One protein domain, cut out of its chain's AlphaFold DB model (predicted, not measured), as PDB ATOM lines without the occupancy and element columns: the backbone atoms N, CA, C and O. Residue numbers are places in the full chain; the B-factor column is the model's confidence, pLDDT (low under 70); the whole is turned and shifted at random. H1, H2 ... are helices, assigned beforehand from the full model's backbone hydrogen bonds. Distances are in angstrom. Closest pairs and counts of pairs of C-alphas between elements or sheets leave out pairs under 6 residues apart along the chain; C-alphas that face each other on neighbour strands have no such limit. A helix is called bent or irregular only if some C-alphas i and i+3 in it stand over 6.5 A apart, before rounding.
ATOM      1  N   LYS A  29     -48.550  34.320  -5.267       77.31
ATOM      2  CA  LYS A  29     -49.910  34.849  -5.064       77.31
ATOM      3  C   LYS A  29     -49.970  36.369  -5.181       77.31
ATOM      4  O   LYS A  29     -50.902  36.924  -5.746       77.31
ATOM      5  N   ARG A  30     -48.923  37.048  -4.704       81.00
ATOM      6  CA  ARG A  30     -48.779  38.510  -4.788       81.00
ATOM      7  C   ARG A  30     -48.547  39.032  -6.213       81.00
ATOM      8  O   ARG A  30     -48.683  40.226  -6.437       81.00
ATOM      9  N   PHE A  31     -48.187  38.174  -7.162       83.81
ATOM     10  CA  PHE A  31     -47.851  38.542  -8.540       83.81
ATOM     11  C   PHE A  31     -48.818  37.937  -9.570       83.81
ATOM     12  O   PHE A  31     -48.620  38.123 -10.768       83.81
ATOM     13  N   GLU A  32     -49.874  37.237  -9.136       79.44
ATOM     14  CA  GLU A  32     -50.873  36.620 -10.024       79.44
ATOM     15  C   GLU A  32     -51.505  37.640 -10.982       79.44
ATOM     16  O   GLU A  32     -51.669  37.359 -12.169       79.44
ATOM     17  N   SER A  33     -51.789  38.849 -10.491       77.75
ATOM     18  CA  SER A  33     -52.293  39.972 -11.287       77.75
ATOM     19  C   SER A  33     -51.332  40.374 -12.409       77.75
ATOM     20  O   SER A  33     -51.765  40.612 -13.535       77.75
ATOM     21  N   ALA A  34     -50.033  40.428 -12.123       77.06
ATOM     22  CA  ALA A  34     -48.998  40.798 -13.079       77.06
ATOM     23  C   ALA A  34     -48.779  39.720 -14.148       77.06
ATOM     24  O   ALA A  34     -48.669  40.033 -15.334       77.06
ATOM     25  N   ILE A  35     -48.784  38.452 -13.728       77.75
ATOM     26  CA  ILE A  35     -48.686  37.287 -14.617       77.75
ATOM     27  C   ILE A  35     -49.888  37.242 -15.569       77.75
ATOM     28  O   ILE A  35     -49.730  36.992 -16.760       77.75
ATOM     29  N   ALA A  36     -51.095  37.524 -15.073       74.31
ATOM     30  CA  ALA A  36     -52.310  37.489 -15.884       74.31
ATOM     31  C   ALA A  36     -52.391  38.614 -16.935       74.31
ATOM     32  O   ALA A  36     -53.097  38.468 -17.930       74.31
ATOM     33  N   LYS A  37     -51.695  39.739 -16.723       68.38
ATOM     34  CA  LYS A  37     -51.730  40.920 -17.605       68.38
ATOM     35  C   LYS A  37     -50.725  40.864 -18.763       68.38
ATOM     36  O   LYS A  37     -50.710  41.775 -19.588       68.38
ATOM     37  N   THR A  38     -49.858  39.851 -18.829       64.56
ATOM     38  CA  THR A  38     -48.765  39.815 -19.811       64.56
ATOM     39  C   THR A  38     -49.164  39.106 -21.105       64.56
ATOM     40  O   THR A  38     -49.074  37.887 -21.205       64.56
ATOM     41  N   GLU A  39     -49.576  39.861 -22.126       56.41
ATOM     42  CA  GLU A  39     -49.935  39.289 -23.439       56.41
ATOM     43  C   GLU A  39     -48.727  39.085 -24.385       56.41
ATOM     44  O   GLU A  39     -48.837  38.325 -25.345       56.41
ATOM     45  N   THR A  40     -47.556  39.682 -24.107       54.22
ATOM     46  CA  THR A  40     -46.366  39.598 -24.992       54.22
ATOM     47  C   THR A  40     -45.022  39.293 -24.308       54.22
ATOM     48  O   THR A  40     -44.178  38.682 -24.953       54.22
ATOM     49  N   ASP A  41     -44.838  39.594 -23.012       62.47
ATOM     50  CA  ASP A  41     -43.538  39.467 -22.302       62.47
ATOM     51  C   ASP A  41     -43.584  38.573 -21.045       62.47
ATOM     52  O   ASP A  41     -42.884  38.796 -20.054       62.47
ATOM     53  N   ALA A  42     -44.411  37.524 -21.064       71.19
ATOM     54  CA  ALA A  42     -44.610  36.648 -19.904       71.19
ATOM     55  C   ALA A  42     -43.297  36.047 -19.356       71.19
ATOM     56  O   ALA A  42     -43.141  35.910 -18.145       71.19
ATOM     57  N   ALA A  43     -42.332  35.726 -20.227       74.25
ATOM     58  CA  ALA A  43     -41.041  35.168 -19.820       74.25
ATOM     59  C   ALA A  43     -40.149  36.189 -19.090       74.25
ATOM     60  O   ALA A  43     -39.473  35.833 -18.122       74.25
ATOM     61  N   GLU A  44     -40.157  37.451 -19.524       79.69
ATOM     62  CA  GLU A  44     -39.400  38.519 -18.870       79.69
ATOM     63  C   GLU A  44     -39.999  38.833 -17.499       79.69
ATOM     64  O   GLU A  44     -39.278  38.816 -16.499       79.69
ATOM     65  N   ILE A  45     -41.323  39.014 -17.422       81.12
ATOM     66  CA  ILE A  45     -42.013  39.258 -16.148       81.12
ATOM     67  C   ILE A  45     -41.787  38.105 -15.173       81.12
ATOM     68  O   ILE A  45     -41.443  38.342 -14.016       81.12
ATOM     69  N   LEU A  46     -41.918  36.860 -15.633       82.06
ATOM     70  CA  LEU A  46     -41.689  35.691 -14.789       82.06
ATOM     71  C   LEU A  46     -40.253  35.652 -14.253       82.06
ATOM     72  O   LEU A  46     -40.051  35.395 -13.068       82.06
ATOM     73  N   SER A  47     -39.270  35.984 -15.093       85.19
ATOM     74  CA  SER A  47     -37.867  36.050 -14.678       85.19
ATOM     75  C   SER A  47     -37.653  37.122 -13.602       85.19
ATOM     76  O   SER A  47     -37.006  36.868 -12.587       85.19
ATOM     77  N   GLN A  48     -38.252  38.306 -13.763       88.00
ATOM     78  CA  GLN A  48     -38.170  39.379 -12.764       88.00
ATOM     79  C   GLN A  48     -38.872  39.020 -11.448       88.00
ATOM     80  O   GLN A  48     -38.380  39.353 -10.365       88.00
ATOM     81  N   ILE A  49     -39.995  38.300 -11.514       88.12
ATOM     82  CA  ILE A  49     -40.666  37.759 -10.327       88.12
ATOM     83  C   ILE A  49     -39.747  36.757  -9.620       88.12
ATOM     84  O   ILE A  49     -39.589  36.835  -8.403       88.12
ATOM     85  N   TYR A  50     -39.084  35.860 -10.353       87.94
ATOM     86  CA  TYR A  50     -38.149  34.897  -9.757       87.94
ATOM     87  C   TYR A  50     -36.976  35.588  -9.079       87.94
ATOM     88  O   TYR A  50     -36.618  35.224  -7.957       87.94
ATOM     89  N   LEU A  51     -36.415  36.623  -9.702       92.50
ATOM     90  CA  LEU A  51     -35.363  37.414  -9.080       92.50
ATOM     91  C   LEU A  51     -35.861  38.117  -7.807       92.50
ATOM     92  O   LEU A  51     -35.184  38.081  -6.784       92.50
ATOM     93  N   THR A  52     -37.074  38.671  -7.831       92.69
ATOM     94  CA  THR A  52     -37.702  39.305  -6.660       92.69
ATOM     95  C   THR A  52     -37.878  38.315  -5.505       92.69
ATOM     96  O   THR A  52     -37.522  38.611  -4.363       92.69
ATOM     97  N   LEU A  53     -38.383  37.112  -5.790       90.75
ATOM     98  CA  LEU A  53     -38.550  36.050  -4.795       90.75
ATOM     99  C   LEU A  53     -37.206  35.567  -4.235       90.75
ATOM    100  O   LEU A  53     -37.096  35.286  -3.042       90.75
ATOM    101  N   ASN A  54     -36.171  35.507  -5.071       91.81
ATOM    102  CA  ASN A  54     -34.816  35.188  -4.639       91.81
ATOM    103  C   ASN A  54     -34.230  36.270  -3.723       91.81
ATOM    104  O   ASN A  54     -33.709  35.949  -2.659       91.81
ATOM    105  N   PHE A  55     -34.362  37.549  -4.079       94.25
ATOM    106  CA  PHE A  55     -33.901  38.655  -3.238       94.25
ATOM    107  C   PHE A  55     -34.596  38.698  -1.879       94.25
ATOM    108  O   PHE A  55     -33.954  38.955  -0.862       94.25
ATOM    109  N   ALA A  56     -35.882  38.355  -1.831       91.75
ATOM    110  CA  ALA A  56     -36.620  38.241  -0.580       91.75
ATOM    111  C   ALA A  56     -35.989  37.223   0.398       91.75
ATOM    112  O   ALA A  56     -36.089  37.392   1.616       91.75
ATOM    113  N   LYS A  57     -35.283  36.198  -0.101       88.94
ATOM    114  CA  LYS A  57     -34.595  35.190   0.732       88.94
ATOM    115  C   LYS A  57     -33.350  35.729   1.423       88.94
ATOM    116  O   LYS A  57     -32.979  35.205   2.467       88.94
ATOM    117  N   LEU A  58     -32.757  36.794   0.888       89.62
ATOM    118  CA  LEU A  58     -31.628  37.491   1.506       89.62
ATOM    119  C   LEU A  58     -32.057  38.435   2.631       89.62
ATOM    120  O   LEU A  58     -31.223  38.915   3.392       89.62
ATOM    121  N   ILE A  59     -33.360  38.684   2.773       89.75
ATOM    122  CA  ILE A  59     -33.909  39.434   3.899       89.75
ATOM    123  C   ILE A  59     -34.197  38.451   5.037       89.75
ATOM    124  O   ILE A  59     -35.078  37.588   4.940       89.75
ATOM    125  N   SER A  60     -33.444  38.583   6.130       83.12
ATOM    126  CA  SER A  60     -33.503  37.672   7.281       83.12
ATOM    127  C   SER A  60     -34.792  37.804   8.095       83.12
ATOM    128  O   SER A  60     -35.331  36.804   8.567       83.12
ATOM    129  N   GLN A  61     -35.317  39.022   8.250       84.62
ATOM    130  CA  GLN A  61     -36.521  39.272   9.038       84.62
ATOM    131  C   GLN A  61     -37.788  39.020   8.215       84.62
ATOM    132  O   GLN A  61     -38.011  39.663   7.190       84.62
ATOM    133  N   SER A  62     -38.672  38.142   8.699       85.00
ATOM    134  CA  SER A  62     -39.912  37.792   7.989       85.00
ATOM    135  C   SER A  62     -40.821  38.997   7.733       85.00
ATOM    136  O   SER A  62     -41.382  39.115   6.651       85.00
ATOM    137  N   SER A  63     -40.941  39.926   8.686       89.12
ATOM    138  CA  SER A  63     -41.746  41.144   8.507       89.12
ATOM    139  C   SER A  63     -41.196  42.059   7.411       89.12
ATOM    140  O   SER A  63     -41.963  42.609   6.629       89.12
ATOM    141  N   GLU A  64     -39.871  42.199   7.334       92.38
ATOM    142  CA  GLU A  64     -39.202  42.984   6.292       92.38
ATOM    143  C   GLU A  64     -39.339  42.320   4.919       92.38
ATOM    144  O   GLU A  64     -39.534  43.002   3.916       92.38
ATOM    145  N   ARG A  65     -39.280  40.986   4.876       91.88
ATOM    146  CA  ARG A  65     -39.499  40.209   3.656       91.88
ATOM    147  C   ARG A  65     -40.905  40.420   3.104       91.88
ATOM    148  O   ARG A  65     -41.057  40.690   1.916       91.88
ATOM    149  N   GLU A  66     -41.917  40.324   3.964       90.56
ATOM    150  CA  GLU A  66     -43.310  40.556   3.574       90.56
ATOM    151  C   GLU A  66     -43.540  41.990   3.092       90.56
ATOM    152  O   GLU A  66     -44.237  42.204   2.100       90.56
ATOM    153  N   GLU A  67     -42.920  42.974   3.749       94.50
ATOM    154  CA  GLU A  67     -42.967  44.370   3.316       94.50
ATOM    155  C   GLU A  67     -42.318  44.555   1.937       94.50
ATOM    156  O   GLU A  67     -42.936  45.128   1.041       94.50
ATOM    157  N   TYR A  68     -41.113  44.019   1.730       95.25
ATOM    158  CA  TYR A  68     -40.419  44.066   0.443       95.25
ATOM    159  C   TYR A  68     -41.256  43.445  -0.683       95.25
ATOM    160  O   TYR A  68     -41.456  44.078  -1.722       95.25
ATOM    161  N   LEU A  69     -41.790  42.236  -0.472       93.12
ATOM    162  CA  LEU A  69     -42.630  41.546  -1.454       93.12
ATOM    163  C   LEU A  69     -43.920  42.319  -1.749       93.12
ATOM    164  O   LEU A  69     -44.344  42.376  -2.903       93.12
ATOM    165  N   GLY A  70     -44.524  42.937  -0.731       93.00
ATOM    166  CA  GLY A  70     -45.692  43.801  -0.894       93.00
ATOM    167  C   GLY A  70     -45.406  45.003  -1.793       93.00
ATOM    168  O   GLY A  70     -46.135  45.236  -2.753       93.00
ATOM    169  N   ILE A  71     -44.314  45.729  -1.537       94.38
ATOM    170  CA  ILE A  71     -43.954  46.909  -2.335       94.38
ATOM    171  C   ILE A  71     -43.572  46.511  -3.772       94.38
ATOM    172  O   ILE A  71     -43.953  47.192  -4.725       94.38
ATOM    173  N   GLN A  72     -42.835  45.410  -3.952       93.75
ATOM    174  CA  GLN A  72     -42.457  44.932  -5.287       93.75
ATOM    175  C   GLN A  72     -43.677  44.493  -6.098       93.75
ATOM    176  O   GLN A  72     -43.797  44.874  -7.257       93.75
ATOM    177  N   SER A  73     -44.615  43.765  -5.489       91.12
ATOM    178  CA  SER A  73     -45.890  43.390  -6.115       91.12
ATOM    179  C   SER A  73     -46.646  44.613  -6.651       91.12
ATOM    180  O   SER A  73     -46.995  44.645  -7.832       91.12
ATOM    181  N   SER A  74     -46.767  45.677  -5.849       89.25
ATOM    182  CA  SER A  74     -47.378  46.942  -6.278       89.25
ATOM    183  C   SER A  74     -46.708  47.552  -7.517       89.25
ATOM    184  O   SER A  74     -47.399  48.110  -8.372       89.25
ATOM    185  N   LYS A  75     -45.380  47.422  -7.669       86.56
ATOM    186  CA  LYS A  75     -44.679  47.879  -8.885       86.56
ATOM    187  C   LYS A  75     -45.099  47.095 -10.124       86.56
ATOM    188  O   LYS A  75     -45.281  47.704 -11.176       86.56
ATOM    189  N   PHE A  76     -45.249  45.775 -10.016       84.81
ATOM    190  CA  PHE A  76     -45.700  44.942 -11.136       84.81
ATOM    191  C   PHE A  76     -47.150  45.239 -11.535       84.81
ATOM    192  O   PHE A  76     -47.503  45.133 -12.706       84.81
ATOM    193  N   ASP A  77     -47.969  45.686 -10.585       83.25
ATOM    194  CA  ASP A  77     -49.316  46.192 -10.855       83.25
ATOM    195  C   ASP A  77     -49.354  47.634 -11.391       83.25
ATOM    196  O   ASP A  77     -50.438  48.197 -11.562       83.25
ATOM    197  N   ALA A  78     -48.190  48.220 -11.700       80.94
ATOM    198  CA  ALA A  78     -48.020  49.600 -12.154       80.94
ATOM    199  C   ALA A  78     -48.596  50.646 -11.180       80.94
ATOM    200  O   ALA A  78     -48.966  51.752 -11.583       80.94
ATOM    201  N   ALA A  79     -48.667  50.317  -9.886       84.81
ATOM    202  CA  ALA A  79     -49.093  51.256  -8.863       84.81
ATOM    203  C   ALA A  79     -47.987  52.283  -8.582       84.81
ATOM    204  O   ALA A  79     -46.804  51.952  -8.452       84.81
ATOM    205  N   THR A  80     -48.377  53.551  -8.445       91.50
ATOM    206  CA  THR A  80     -47.457  54.609  -8.023       91.50
ATOM    207  C   THR A  80     -47.046  54.381  -6.574       91.50
ATOM    208  O   THR A  80     -47.887  54.427  -5.678       91.50
ATOM    209  N   LEU A  81     -45.749  54.192  -6.341       93.06
ATOM    210  CA  LEU A  81     -45.208  54.068  -4.992       93.06
ATOM    211  C   LEU A  81     -45.147  55.422  -4.287       93.06
ATOM    212  O   LEU A  81     -44.735  56.437  -4.857       93.06
ATOM    213  N   SER A  82     -45.499  55.421  -3.009       95.12
ATOM    214  CA  SER A  82     -45.285  56.545  -2.108       95.12
ATOM    215  C   SER A  82     -43.794  56.787  -1.859       95.12
ATOM    216  O   SER A  82     -42.937  55.919  -2.054       95.12
ATOM    217  N   ARG A  83     -43.459  57.982  -1.357       95.81
ATOM    218  CA  ARG A  83     -42.071  58.304  -1.006       95.81
ATOM    219  C   ARG A  83     -41.507  57.363   0.062       95.81
ATOM    220  O   ARG A  83     -40.355  56.953  -0.050       95.81
ATOM    221  N   ALA A  84     -42.324  57.007   1.051       95.31
ATOM    222  CA  ALA A  84     -41.937  56.080   2.106       95.31
ATOM    223  C   ALA A  84     -41.576  54.701   1.532       95.31
ATOM    224  O   ALA A  84     -40.531  54.160   1.871       95.31
ATOM    225  N   GLU A  85     -42.379  54.170   0.607       95.25
ATOM    226  CA  GLU A  85     -42.099  52.887  -0.051       95.25
ATOM    227  C   GLU A  85     -40.812  52.931  -0.880       95.25
ATOM    228  O   GLU A  85     -40.013  52.000  -0.824       95.25
ATOM    229  N   LEU A  86     -40.556  54.026  -1.600       94.25
ATOM    230  CA  LEU A  86     -39.302  54.203  -2.339       94.25
ATOM    231  C   LEU A  86     -38.078  54.222  -1.415       94.25
ATOM    232  O   LEU A  86     -37.055  53.617  -1.735       94.25
ATOM    233  N   ASP A  87     -38.171  54.904  -0.274       95.00
ATOM    234  CA  ASP A  87     -37.081  54.946   0.700       95.00
ATOM    235  C   ASP A  87     -36.889  53.571   1.381       95.00
ATOM    236  O   ASP A  87     -35.751  53.151   1.605       95.00
ATOM    237  N   ARG A  88     -37.971  52.811   1.618       95.88
ATOM    238  CA  ARG A  88     -37.897  51.421   2.109       95.88
ATOM    239  C   ARG A  88     -37.274  50.473   1.089       95.88
ATOM    240  O   ARG A  88     -36.450  49.645   1.468       95.88
ATOM    241  N   LEU A  89     -37.575  50.620  -0.200       94.69
ATOM    242  CA  LEU A  89     -36.930  49.815  -1.240       94.69
ATOM    243  C   LEU A  89     -35.428  50.048  -1.309       94.69
ATOM    244  O   LEU A  89     -34.686  49.075  -1.352       94.69
ATOM    245  N   LYS A  90     -34.969  51.301  -1.230       94.88
ATOM    246  CA  LYS A  90     -33.528  51.602  -1.182       94.88
ATOM    247  C   LYS A  90     -32.846  50.934   0.007       94.88
ATOM    248  O   LYS A  90     -31.736  50.428  -0.114       94.88
ATOM    249  N   TYR A  91     -33.515  50.918   1.158       94.81
ATOM    250  CA  TYR A  91     -33.013  50.223   2.337       94.81
ATOM    251  C   TYR A  91     -32.859  48.713   2.095       94.81
ATOM    252  O   TYR A  91     -31.815  48.142   2.418       94.81
ATOM    253  N   PHE A  92     -33.860  48.070   1.487       95.75
ATOM    254  CA  PHE A  92     -33.777  46.651   1.138       95.75
ATOM    255  C   PHE A  92     -32.734  46.374   0.051       95.75
ATOM    256  O   PHE A  92     -31.999  45.403   0.175       95.75
ATOM    257  N   GLU A  93     -32.607  47.232  -0.963       94.00
ATOM    258  CA  GLU A  93     -31.608  47.107  -2.032       94.00
ATOM    259  C   GLU A  93     -30.179  47.079  -1.481       94.00
ATOM    260  O   GLU A  93     -29.375  46.253  -1.912       94.00
ATOM    261  N   VAL A  94     -29.867  47.913  -0.482       93.50
ATOM    262  CA  VAL A  94     -28.554  47.901   0.184       93.50
ATOM    263  C   VAL A  94     -28.320  46.585   0.932       93.50
ATOM    264  O   VAL A  94     -27.260  45.982   0.780       93.50
ATOM    265  N   LYS A  95     -29.310  46.105   1.700       93.69
ATOM    266  CA  LYS A  95     -29.229  44.815   2.414       93.69
ATOM    267  C   LYS A  95     -29.040  43.636   1.458       93.69
ATOM    268  O   LYS A  95     -28.170  42.799   1.677       93.69
ATOM    269  N   ILE A  96     -29.853  43.590   0.404       94.75
ATOM    270  CA  ILE A  96     -29.810  42.560  -0.635       94.75
ATOM    271  C   ILE A  96     -28.437  42.564  -1.304       94.75
ATOM    272  O   ILE A  96     -27.822  41.511  -1.393       94.75
ATOM    273  N   SER A  97     -27.934  43.735  -1.709       93.12
ATOM    274  CA  SER A  97     -26.647  43.852  -2.409       93.12
ATOM    275  C   SER A  97     -25.473  43.370  -1.557       93.12
ATOM    276  O   SER A  97     -24.578  42.714  -2.079       93.12
ATOM    277  N   ALA A  98     -25.482  43.656  -0.250       91.75
ATOM    278  CA  ALA A  98     -24.439  43.190   0.661       91.75
ATOM    279  C   ALA A  98     -24.423  41.654   0.767       91.75
ATOM    280  O   ALA A  98     -23.409  41.025   0.485       91.75
ATOM    281  N   HIS A  99     -25.567  41.041   1.087       92.31
ATOM    282  CA  HIS A  99     -25.663  39.581   1.213       92.31
ATOM    283  C   HIS A  99     -25.459  38.846  -0.114       92.31
ATOM    284  O   HIS A  99     -24.923  37.740  -0.150       92.31
ATOM    285  N   GLU A 100     -25.894  39.445  -1.218       94.94
ATOM    286  CA  GLU A 100     -25.669  38.910  -2.552       94.94
ATOM    287  C   GLU A 100     -24.181  38.876  -2.899       94.94
ATOM    288  O   GLU A 100     -23.710  37.856  -3.400       94.94
ATOM    289  N   LEU A 101     -23.451  39.960  -2.623       93.25
ATOM    290  CA  LEU A 101     -22.011  40.020  -2.843       93.25
ATOM    291  C   LEU A 101     -21.285  38.958  -2.009       93.25
ATOM    292  O   LEU A 101     -20.476  38.215  -2.562       93.25
ATOM    293  N   ASP A 102     -21.628  38.823  -0.726       91.25
ATOM    294  CA  ASP A 102     -21.042  37.806   0.154       91.25
ATOM    295  C   ASP A 102     -21.215  36.392  -0.428       91.25
ATOM    296  O   ASP A 102     -20.248  35.638  -0.572       91.25
ATOM    297  N   LEU A 103     -22.439  36.047  -0.845       91.75
ATOM    298  CA  LEU A 103     -22.722  34.757  -1.479       91.75
ATOM    299  C   LEU A 103     -22.004  34.602  -2.824       91.75
ATOM    300  O   LEU A 103     -21.530  33.506  -3.132       91.75
ATOM    301  N   ALA A 104     -21.914  35.663  -3.627       92.31
ATOM    302  CA  ALA A 104     -21.233  35.639  -4.918       92.31
ATOM    303  C   ALA A 104     -19.741  35.321  -4.751       92.31
ATOM    304  O   ALA A 104     -19.230  34.421  -5.418       92.31
ATOM    305  N   ILE A 105     -19.068  36.000  -3.818       90.44
ATOM    306  CA  ILE A 105     -17.652  35.775  -3.505       90.44
ATOM    307  C   ILE A 105     -17.432  34.381  -2.917       90.44
ATOM    308  O   ILE A 105     -16.494  33.684  -3.318       90.44
ATOM    309  N   HIS A 106     -18.319  33.919  -2.028       88.50
ATOM    310  CA  HIS A 106     -18.229  32.563  -1.476       88.50
ATOM    311  C   HIS A 106     -18.339  31.484  -2.559       88.50
ATOM    312  O   HIS A 106     -17.678  30.451  -2.472       88.50
ATOM    313  N   ASN A 107     -19.106  31.729  -3.619       87.69
ATOM    314  CA  ASN A 107     -19.320  30.770  -4.705       87.69
ATOM    315  C   ASN A 107     -18.382  30.961  -5.911       87.69
ATOM    316  O   ASN A 107     -18.565  30.304  -6.941       87.69
ATOM    317  N   LEU A 108     -17.362  31.819  -5.804       88.81
ATOM    318  CA  LEU A 108     -16.326  31.931  -6.828       88.81
ATOM    319  C   LEU A 108     -15.534  30.621  -6.987       88.81
ATOM    320  O   LEU A 108     -15.250  29.943  -5.990       88.81
ATOM    321  N   PRO A 109     -15.078  30.295  -8.214       89.75
ATOM    322  CA  PRO A 109     -14.085  29.248  -8.429       89.75
ATOM    323  C   PRO A 109     -12.844  29.468  -7.555       89.75
ATOM    324  O   PRO A 109     -12.427  30.607  -7.346       89.75
ATOM    325  N   ALA A 110     -12.218  28.386  -7.081       89.44
ATOM    326  CA  ALA A 110     -11.097  28.461  -6.138       89.44
ATOM    327  C   ALA A 110      -9.961  29.388  -6.614       89.44
ATOM    328  O   ALA A 110      -9.445  30.184  -5.834       89.44
ATOM    329  N   GLU A 111      -9.612  29.330  -7.899       89.62
ATOM    330  CA  GLU A 111      -8.571  30.173  -8.498       89.62
ATOM    331  C   GLU A 111      -8.947  31.665  -8.495       89.62
ATOM    332  O   GLU A 111      -8.132  32.509  -8.115       89.62
ATOM    333  N   GLU A 112     -10.191  31.997  -8.864       90.38
ATOM    334  CA  GLU A 112     -10.690  33.379  -8.854       90.38
ATOM    335  C   GLU A 112     -10.813  33.911  -7.421       90.38
ATOM    336  O   GLU A 112     -10.446  35.055  -7.162       90.38
ATOM    337  N   LYS A 113     -11.233  33.065  -6.474       89.19
ATOM    338  CA  LYS A 113     -11.336  33.400  -5.049       89.19
ATOM    339  C   LYS A 113      -9.969  33.729  -4.434       89.19
ATOM    340  O   LYS A 113      -9.830  34.730  -3.737       89.19
ATOM    341  N   VAL A 114      -8.938  32.926  -4.723       90.38
ATOM    342  CA  VAL A 114      -7.558  33.199  -4.270       90.38
ATOM    343  C   VAL A 114      -7.051  34.523  -4.836       90.38
ATOM    344  O   VAL A 114      -6.458  35.316  -4.101       90.38
ATOM    345  N   LYS A 115      -7.290  34.778  -6.129       91.44
ATOM    346  CA  LYS A 115      -6.906  36.043  -6.762       91.44
ATOM    347  C   LYS A 115      -7.628  37.229  -6.120       91.44
ATOM    348  O   LYS A 115      -6.959  38.191  -5.761       91.44
ATOM    349  N   TYR A 116      -8.943  37.128  -5.933       92.31
ATOM    350  CA  TYR A 116      -9.764  38.155  -5.295       92.31
ATOM    351  C   TYR A 116      -9.202  38.538  -3.926       92.31
ATOM    352  O   TYR A 116      -8.832  39.689  -3.729       92.31
ATOM    353  N   TYR A 117      -9.014  37.572  -3.018       92.19
ATOM    354  CA  TYR A 117      -8.495  37.873  -1.682       92.19
ATOM    355  C   TYR A 117      -7.087  38.459  -1.701       92.19
ATOM    356  O   TYR A 117      -6.792  39.353  -0.911       92.19
ATOM    357  N   LYS A 118      -6.217  37.986  -2.597       91.25
ATOM    358  CA  LYS A 118      -4.882  38.564  -2.751       91.25
ATOM    359  C   LYS A 118      -4.960  40.027  -3.186       91.25
ATOM    360  O   LYS A 118      -4.318  40.868  -2.565       91.25
ATOM    361  N   ASP A 119      -5.747  40.322  -4.219       90.56
ATOM    362  CA  ASP A 119      -5.916  41.684  -4.725       90.56
ATOM    363  C   ASP A 119      -6.558  42.585  -3.645       90.56
ATOM    364  O   ASP A 119      -6.106  43.710  -3.451       90.56
ATOM    365  N   SER A 120      -7.532  42.085  -2.869       88.50
ATOM    366  CA  SER A 120      -8.141  42.808  -1.737       88.50
ATOM    367  C   SER A 120      -7.148  43.116  -0.616       88.50
ATOM    368  O   SER A 120      -7.140  44.233  -0.099       88.50
ATOM    369  N   ILE A 121      -6.299  42.152  -0.247       88.50
ATOM    370  CA  ILE A 121      -5.238  42.355   0.751       88.50
ATOM    371  C   ILE A 121      -4.238  43.395   0.242       88.50
ATOM    372  O   ILE A 121      -3.885  44.299   0.992       88.50
ATOM    373  N   ASP A 122      -3.831  43.312  -1.028       83.50
ATOM    374  CA  ASP A 122      -2.912  44.278  -1.639       83.50
ATOM    375  C   ASP A 122      -3.503  45.704  -1.634       83.50
ATOM    376  O   ASP A 122      -2.777  46.660  -1.354       83.50
ATOM    377  N   ILE A 123      -4.808  45.873  -1.904       84.12
ATOM    378  CA  ILE A 123      -5.484  47.179  -1.773       84.12
ATOM    379  C   ILE A 123      -5.481  47.655  -0.327       84.12
ATOM    380  O   ILE A 123      -5.078  48.789  -0.065       84.12
ATOM    381  N   PHE A 124      -5.904  46.803   0.608       82.81
ATOM    382  CA  PHE A 124      -5.962  47.157   2.023       82.81
ATOM    383  C   PHE A 124      -4.587  47.601   2.540       82.81
ATOM    384  O   PHE A 124      -4.472  48.637   3.196       82.81
ATOM    385  N   ASP A 125      -3.531  46.873   2.176       81.50
ATOM    386  CA  ASP A 125      -2.139  47.211   2.469       81.50
ATOM    387  C   ASP A 125      -1.743  48.589   1.919       81.50
ATOM    388  O   ASP A 125      -1.064  49.358   2.601       81.50
ATOM    389  N   LEU A 126      -2.137  48.918   0.684       77.50
ATOM    390  CA  LEU A 126      -1.858  50.227   0.084       77.50
ATOM    391  C   LEU A 126      -2.569  51.369   0.824       77.50
ATOM    392  O   LEU A 126      -2.001  52.456   0.936       77.50
ATOM    393  N   GLU A 127      -3.773  51.123   1.338       76.12
ATOM    394  CA  GLU A 127      -4.551  52.102   2.104       76.12
ATOM    395  C   GLU A 127      -4.023  52.294   3.532       76.12
ATOM    396  O   GLU A 127      -4.049  53.412   4.045       76.12
ATOM    397  N   HIS A 128      -3.518  51.229   4.164       69.94
ATOM    398  CA  HIS A 128      -3.236  51.206   5.605       69.94
ATOM    399  C   HIS A 128      -1.750  51.160   5.971       69.94
ATOM    400  O   HIS A 128      -1.428  51.205   7.159       69.94
ATOM    401  N   ARG A 129      -0.821  51.070   5.008       62.66
ATOM    402  CA  ARG A 129       0.622  51.044   5.302       62.66
ATOM    403  C   ARG A 129       1.079  52.326   6.014       62.66
ATOM    404  O   ARG A 129       1.121  53.391   5.395       62.66
ATOM    405  N   ASN A 147       7.408  62.274  -9.777       53.44
ATOM    406  CA  ASN A 147       7.338  61.310  -8.687       53.44
ATOM    407  C   ASN A 147       6.712  60.014  -9.240       53.44
ATOM    408  O   ASN A 147       5.499  59.799  -9.253       53.44
ATOM    409  N   THR A 148       7.567  59.191  -9.846       54.59
ATOM    410  CA  THR A 148       7.193  57.981 -10.582       54.59
ATOM    411  C   THR A 148       6.637  56.934  -9.636       54.59
ATOM    412  O   THR A 148       5.834  56.110 -10.058       54.59
ATOM    413  N   GLU A 149       7.000  56.983  -8.355       52.84
ATOM    414  CA  GLU A 149       6.518  56.045  -7.354       52.84
ATOM    415  C   GLU A 149       5.093  56.363  -6.889       52.84
ATOM    416  O   GLU A 149       4.274  55.449  -6.827       52.84
ATOM    417  N   SER A 150       4.740  57.637  -6.676       55.75
ATOM    418  CA  SER A 150       3.348  58.024  -6.392       55.75
ATOM    419  C   SER A 150       2.425  57.755  -7.585       55.75
ATOM    420  O   SER A 150       1.326  57.227  -7.415       55.75
ATOM    421  N   THR A 151       2.902  58.013  -8.807       60.53
ATOM    422  CA  THR A 151       2.164  57.701 -10.042       60.53
ATOM    423  C   THR A 151       1.997  56.191 -10.234       60.53
ATOM    424  O   THR A 151       0.904  55.726 -10.535       60.53
ATOM    425  N   ARG A 152       3.047  55.389 -10.003       60.56
ATOM    426  CA  ARG A 152       2.964  53.917 -10.064       60.56
ATOM    427  C   ARG A 152       2.033  53.347  -8.998       60.56
ATOM    428  O   ARG A 152       1.305  52.407  -9.299       60.56
ATOM    429  N   ARG A 153       2.020  53.913  -7.785       60.97
ATOM    430  CA  ARG A 153       1.087  53.515  -6.720       60.97
ATOM    431  C   ARG A 153      -0.359  53.861  -7.068       60.97
ATOM    432  O   ARG A 153      -1.215  53.008  -6.874       60.97
ATOM    433  N   SER A 154      -0.637  55.041  -7.633       71.88
ATOM    434  CA  SER A 154      -2.007  55.394  -8.045       71.88
ATOM    435  C   SER A 154      -2.499  54.544  -9.220       71.88
ATOM    436  O   SER A 154      -3.649  54.109  -9.219       71.88
ATOM    437  N   THR A 155      -1.618  54.224 -10.176       79.31
ATOM    438  CA  THR A 155      -1.921  53.287 -11.265       79.31
ATOM    439  C   THR A 155      -2.180  51.882 -10.727       79.31
ATOM    440  O   THR A 155      -3.208  51.298 -11.049       79.31
ATOM    441  N   ARG A 156      -1.315  51.362  -9.846       80.75
ATOM    442  CA  ARG A 156      -1.486  50.029  -9.249       80.75
ATOM    443  C   ARG A 156      -2.751  49.932  -8.396       80.75
ATOM    444  O   ARG A 156      -3.440  48.922  -8.465       80.75
ATOM    445  N   TYR A 157      -3.063  50.967  -7.617       81.81
ATOM    446  CA  TYR A 157      -4.299  51.041  -6.838       81.81
ATOM    447  C   TYR A 157      -5.526  50.992  -7.751       81.81
ATOM    448  O   TYR A 157      -6.428  50.192  -7.523       81.81
ATOM    449  N   ARG A 158      -5.530  51.792  -8.828       83.38
ATOM    450  CA  ARG A 158      -6.613  51.789  -9.820       83.38
ATOM    451  C   ARG A 158      -6.786  50.414 -10.463       83.38
ATOM    452  O   ARG A 158      -7.902  49.917 -10.501       83.38
ATOM    453  N   GLU A 159      -5.696  49.793 -10.912       88.12
ATOM    454  CA  GLU A 159      -5.724  48.455 -11.513       88.12
ATOM    455  C   GLU A 159      -6.311  47.410 -10.560       88.12
ATOM    456  O   GLU A 159      -7.145  46.604 -10.960       88.12
ATOM    457  N   LEU A 160      -5.877  47.407  -9.296       88.56
ATOM    458  CA  LEU A 160      -6.390  46.477  -8.294       88.56
ATOM    459  C   LEU A 160      -7.881  46.714  -8.031       88.56
ATOM    460  O   LEU A 160      -8.654  45.761  -8.036       88.56
ATOM    461  N   TYR A 161      -8.290  47.972  -7.857       87.50
ATOM    462  CA  TYR A 161      -9.688  48.326  -7.622       87.50
ATOM    463  C   TYR A 161     -10.587  47.901  -8.790       87.50
ATOM    464  O   TYR A 161     -11.629  47.282  -8.584       87.50
ATOM    465  N   GLU A 162     -10.163  48.182 -10.024       90.81
ATOM    466  CA  GLU A 162     -10.882  47.773 -11.232       90.81
ATOM    467  C   GLU A 162     -10.959  46.246 -11.361       90.81
ATOM    468  O   GLU A 162     -12.016  45.719 -11.706       90.81
ATOM    469  N   ASN A 163      -9.884  45.523 -11.027       91.06
ATOM    470  CA  ASN A 163      -9.875  44.059 -11.037       91.06
ATOM    471  C   ASN A 163     -10.858  43.466 -10.023       91.06
ATOM    472  O   ASN A 163     -11.629  42.578 -10.387       91.06
ATOM    473  N   ILE A 164     -10.846  43.950  -8.777       92.12
ATOM    474  CA  ILE A 164     -11.771  43.501  -7.728       92.12
ATOM    475  C   ILE A 164     -13.205  43.752  -8.173       92.12
ATOM    476  O   ILE A 164     -13.996  42.814  -8.242       92.12
ATOM    477  N   LYS A 165     -13.510  44.988  -8.574       92.88
ATOM    478  CA  LYS A 165     -14.848  45.369  -9.021       92.88
ATOM    479  C   LYS A 165     -15.324  44.514 -10.197       92.88
ATOM    480  O   LYS A 165     -16.468  44.072 -10.212       92.88
ATOM    481  N   HIS A 166     -14.449  44.231 -11.160       93.50
ATOM    482  CA  HIS A 166     -14.790  43.377 -12.294       93.50
ATOM    483  C   HIS A 166     -15.123  41.939 -11.871       93.50
ATOM    484  O   HIS A 166     -16.075  41.350 -12.386       93.50
ATOM    485  N   VAL A 167     -14.360  41.366 -10.934       93.75
ATOM    486  CA  VAL A 167     -14.632  40.026 -10.393       93.75
ATOM    487  C   VAL A 167     -15.966  40.007  -9.646       93.75
ATOM    488  O   VAL A 167     -16.769  39.107  -9.884       93.75
ATOM    489  N   GLU A 168     -16.234  41.010  -8.810       93.94
ATOM    490  CA  GLU A 168     -17.498  41.151  -8.073       93.94
ATOM    491  C   GLU A 168     -18.698  41.245  -9.020       93.94
ATOM    492  O   GLU A 168     -19.646  40.468  -8.905       93.94
ATOM    493  N   GLU A 169     -18.636  42.137 -10.012       94.75
ATOM    494  CA  GLU A 169     -19.696  42.313 -11.009       94.75
ATOM    495  C   GLU A 169     -19.947  41.024 -11.799       94.75
ATOM    496  O   GLU A 169     -21.095  40.612 -11.980       94.75
ATOM    497  N   LYS A 170     -18.883  40.344 -12.241       94.56
ATOM    498  CA  LYS A 170     -18.990  39.066 -12.957       94.56
ATOM    499  C   LYS A 170     -19.628  37.983 -12.081       94.56
ATOM    500  O   LYS A 170     -20.495  37.245 -12.562       94.56
ATOM    501  N   ALA A 171     -19.221  37.887 -10.817       93.56
ATOM    502  CA  ALA A 171     -19.745  36.907  -9.871       93.56
ATOM    503  C   ALA A 171     -21.241  37.129  -9.614       93.56
ATOM    504  O   ALA A 171     -22.036  36.199  -9.768       93.56
ATOM    505  N   ILE A 172     -21.628  38.375  -9.319       95.75
ATOM    506  CA  ILE A 172     -23.021  38.786  -9.097       95.75
ATOM    507  C   ILE A 172     -23.873  38.493 -10.337       95.75
ATOM    508  O   ILE A 172     -24.929  37.869 -10.235       95.75
ATOM    509  N   ASN A 173     -23.413  38.880 -11.528       95.12
ATOM    510  CA  ASN A 173     -24.164  38.641 -12.762       95.12
ATOM    511  C   ASN A 173     -24.389  37.144 -13.009       95.12
ATOM    512  O   ASN A 173     -25.501  36.731 -13.332       95.12
ATOM    513  N   THR A 174     -23.372  36.318 -12.760       92.94
ATOM    514  CA  THR A 174     -23.466  34.860 -12.929       92.94
ATOM    515  C   THR A 174     -24.533  34.240 -12.021       92.94
ATOM    516  O   THR A 174     -25.275  33.350 -12.447       92.94
ATOM    517  N   ILE A 175     -24.629  34.676 -10.760       93.75
ATOM    518  CA  ILE A 175     -25.649  34.155  -9.840       93.75
ATOM    519  C   ILE A 175     -27.044  34.715 -10.146       93.75
ATOM    520  O   ILE A 175     -28.016  33.959 -10.081       93.75
ATOM    521  N   ARG A 176     -27.153  35.981 -10.574       95.00
ATOM    522  CA  ARG A 176     -28.426  36.596 -10.984       95.00
ATOM    523  C   ARG A 176     -29.012  35.937 -12.228       95.00
ATOM    524  O   ARG A 176     -30.203  35.647 -12.246       95.00
ATOM    525  N   GLU A 177     -28.194  35.619 -13.231       93.62
ATOM    526  CA  GLU A 177     -28.631  34.887 -14.432       93.62
ATOM    527  C   GLU A 177     -29.284  33.540 -14.100       93.62
ATOM    528  O   GLU A 177     -30.255  33.134 -14.743       93.62
ATOM    529  N   LYS A 178     -28.772  32.851 -13.074       91.62
ATOM    530  CA  LYS A 178     -29.353  31.600 -12.577       91.62
ATOM    531  C   LYS A 178     -30.622  31.854 -11.765       91.62
ATOM    532  O   LYS A 178     -31.620  31.174 -11.982       91.62
ATOM    533  N   ALA A 179     -30.613  32.856 -10.890       90.69
ATOM    534  CA  ALA A 179     -31.764  33.219 -10.064       90.69
ATOM    535  C   ALA A 179     -32.973  33.723 -10.868       90.69
ATOM    536  O   ALA A 179     -34.111  33.515 -10.457       90.69
ATOM    537  N   LEU A 180     -32.749  34.319 -12.042       87.31
ATOM    538  CA  LEU A 180     -33.811  34.675 -12.990       87.31
ATOM    539  C   LEU A 180     -34.578  33.448 -13.511       87.31
ATOM    540  O   LEU A 180     -35.706  33.583 -13.967       87.31
ATOM    541  N   ARG A 181     -33.975  32.254 -13.473       82.69
ATOM    542  CA  ARG A 181     -34.559  31.010 -14.010       82.69
ATOM    543  C   ARG A 181     -35.016  30.049 -12.920       82.69
ATOM    544  O   ARG A 181     -35.769  29.125 -13.204       82.69
ATOM    545  N   ASP A 182     -34.538  30.251 -11.699       83.75
ATOM    546  CA  ASP A 182     -34.741  29.347 -10.579       83.75
ATOM    547  C   ASP A 182     -35.104  30.147  -9.319       83.75
ATOM    548  O   ASP A 182     -34.237  30.818  -8.746       83.75
ATOM    549  N   PRO A 183     -36.367  30.088  -8.865       78.06
ATOM    550  CA  PRO A 183     -36.870  30.905  -7.762       78.06
ATOM    551  C   PRO A 183     -36.239  30.563  -6.403       78.06
ATOM    552  O   PRO A 183     -36.364  31.346  -5.462       78.06
ATOM    553  N   ASP A 184     -35.563  29.417  -6.276       83.44
ATOM    554  CA  ASP A 184     -34.975  28.901  -5.032       83.44
ATOM    555  C   ASP A 184     -33.447  28.961  -4.990       83.44
ATOM    556  O   ASP A 184     -32.831  28.522  -4.015       83.44
ATOM    557  N   TYR A 185     -32.821  29.539  -6.013       88.94
ATOM    558  CA  TYR A 185     -31.372  29.547  -6.161       88.94
ATOM    559  C   TYR A 185     -30.629  30.168  -4.971       88.94
ATOM    560  O   TYR A 185     -29.770  29.504  -4.390       88.94
ATOM    561  N   TYR A 186     -30.993  31.378  -4.533       87.81
ATOM    562  CA  TYR A 186     -30.335  32.016  -3.382       87.81
ATOM    563  C   TYR A 186     -30.580  31.269  -2.070       87.81
ATOM    564  O   TYR A 186     -29.685  31.204  -1.232       87.81
ATOM    565  N   GLY A 187     -31.755  30.652  -1.903       83.31
ATOM    566  CA  GLY A 187     -32.052  29.829  -0.729       83.31
ATOM    567  C   GLY A 187     -31.125  28.616  -0.631       83.31
ATOM    568  O   GLY A 187     -30.606  28.317   0.443       83.31
ATOM    569  N   ARG A 188     -30.851  27.957  -1.765       86.19
ATOM    570  CA  ARG A 188     -29.874  26.861  -1.818       86.19
ATOM    571  C   ARG A 188     -28.456  27.362  -1.570       86.19
ATOM    572  O   ARG A 188     -27.763  26.763  -0.755       86.19
ATOM    573  N   LEU A 189     -28.036  28.454  -2.216       83.44
ATOM    574  CA  LEU A 189     -26.698  29.023  -2.009       83.44
ATOM    575  C   LEU A 189     -26.431  29.364  -0.536       83.44
ATOM    576  O   LEU A 189     -25.381  28.998  -0.014       83.44
ATOM    577  N   ALA A 190     -27.394  29.994   0.143       77.81
ATOM    578  CA  ALA A 190     -27.287  30.309   1.565       77.81
ATOM    579  C   ALA A 190     -27.148  29.041   2.428       77.81
ATOM    580  O   ALA A 190     -26.230  28.937   3.236       77.81
ATOM    581  N   ALA A 191     -27.982  28.024   2.185       78.38
ATOM    582  CA  ALA A 191     -27.928  26.763   2.928       78.38
ATOM    583  C   ALA A 191     -26.633  25.955   2.703       78.38
ATOM    584  O   ALA A 191     -26.254  25.155   3.560       78.38
ATOM    585  N   PHE A 192     -25.972  26.113   1.551       66.62
ATOM    586  CA  PHE A 192     -24.648  25.532   1.305       66.62
ATOM    587  C   PHE A 192     -23.545  26.301   2.043       66.62
ATOM    588  O   PHE A 192     -22.680  25.664   2.639       66.62
ATOM    589  N   SER A 193     -23.614  27.634   2.071       60.38
ATOM    590  CA  SER A 193     -22.648  28.483   2.784       60.38
ATOM    591  C   SER A 193     -22.610  28.195   4.292       60.38
ATOM    592  O   SER A 193     -21.531  28.119   4.879       60.38
ATOM    593  N   ASP A 194     -23.770  27.952   4.910       58.22
ATOM    594  CA  ASP A 194     -23.883  27.642   6.346       58.22
ATOM    595  C   ASP A 194     -23.302  26.267   6.730       58.22
ATOM    596  O   ASP A 194     -23.046  26.009   7.903       58.22
ATOM    597  N   LYS A 195     -23.110  25.358   5.764       52.78
ATOM    598  CA  LYS A 195     -22.544  24.017   6.007       52.78
ATOM    599  C   LYS A 195     -21.023  23.964   5.885       52.78
ATOM    600  O   LYS A 195     -20.427  22.986   6.329       52.78
TER     601      LYS A 195
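This is residues 29 to 129 and 147 to 195 of the 197 residues of an uncharacterized protein of Enterovibrio pacificus (UniProt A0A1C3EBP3). Two long helices, H4 and H6, make a loose, elongated frame: the last part of H4 meets H6 about at a right angle, and H1, H2 and H3 stand side by side at one end of the whole. Toward the other end H5 packs slantwise on H6, residues 147 to 152, of which 148 to 152 belong to H6, stick out free, and short H7 packs on the last part of H4 and one end of H2. The printed part has 150 residues with seven named helices, H1 to H7 in that order, and no named strand; its class is all helix. It is loose, with a radius of gyration of the C-alphas of 19.3 A, and spans 63 by 36 by 33 A.

Find C-alpha 29 at (-49.910, 34.849, -5.064), where H1, residues 29 to 36, begins; it is irregular, with C-alphas 30 and 33 standing 7.5 A apart. Next come H2, residues 42 to 57, 23.0 A long, and H3, residues 62 to 76, 21.2 A. From C-alpha 83 at (-42.071, 58.304, -1.006), H4 runs 35.1 A to residue 106. H5, residues 110 to 128, measures 26.8 A, and H6, residues 148 to 179, is the longest at 46.2 A. H7, residues 185 to 193, ends with C-alpha 193 at (-22.648, 28.483, 2.784).

Begin at the hubs, H2 and H6, which touch four helices each. H2 touches H6 with residues 50 to 54 alone, Leu 51 and Ala 179 having the closest C-alphas at 5.6 A. H2 and H3 form a helical hairpin, at a shallow tilt of 19 degrees, opposite ways; their closest C-alphas, of Ala 56 and Arg 65, are 5.5 A apart. H1 and H2 are a helical hairpin too, with Ile 35 and Ala 42 closest at 6.7 A between C-alphas. H3 touches H4, closest at the C-alphas of Ile 71 and Glu 85, 6.7 A. Look next at Ala 104 and Ala 171, the closest C-alphas of H4 and H6 at 5.3 A; these helices touch about perpendicular, at 79 degrees. H5 touches H6 at a steep tilt of 40 degrees, opposite ways, with C-alphas of Asp 119 and Leu 160 closest at 6.0 A. H7 touches H4, with C-alphas of Leu 103 and Leu 189 closest at 7.0 A, and touches H2 only at their ends. H1 and H5, for instance, are apart. In H3, H4, H5 and H7 every O i to N i+4 pair is within hydrogen-bond range; in H1 it is 2 of 4, in H2 11 of 12, in H6 27 of 28.

The C-alphas farthest apart are those of Ala 36 and Asn 147, at 64.6 A. Residues 130 to 146 are not printed, and C-alphas 129 and 147 stand 18.6 A apart across that cut. Of the links printed whole, none is long. Confidence is under 70 at residues 37 to 41, 128 to 129, 147 to 153 and 192 to 195.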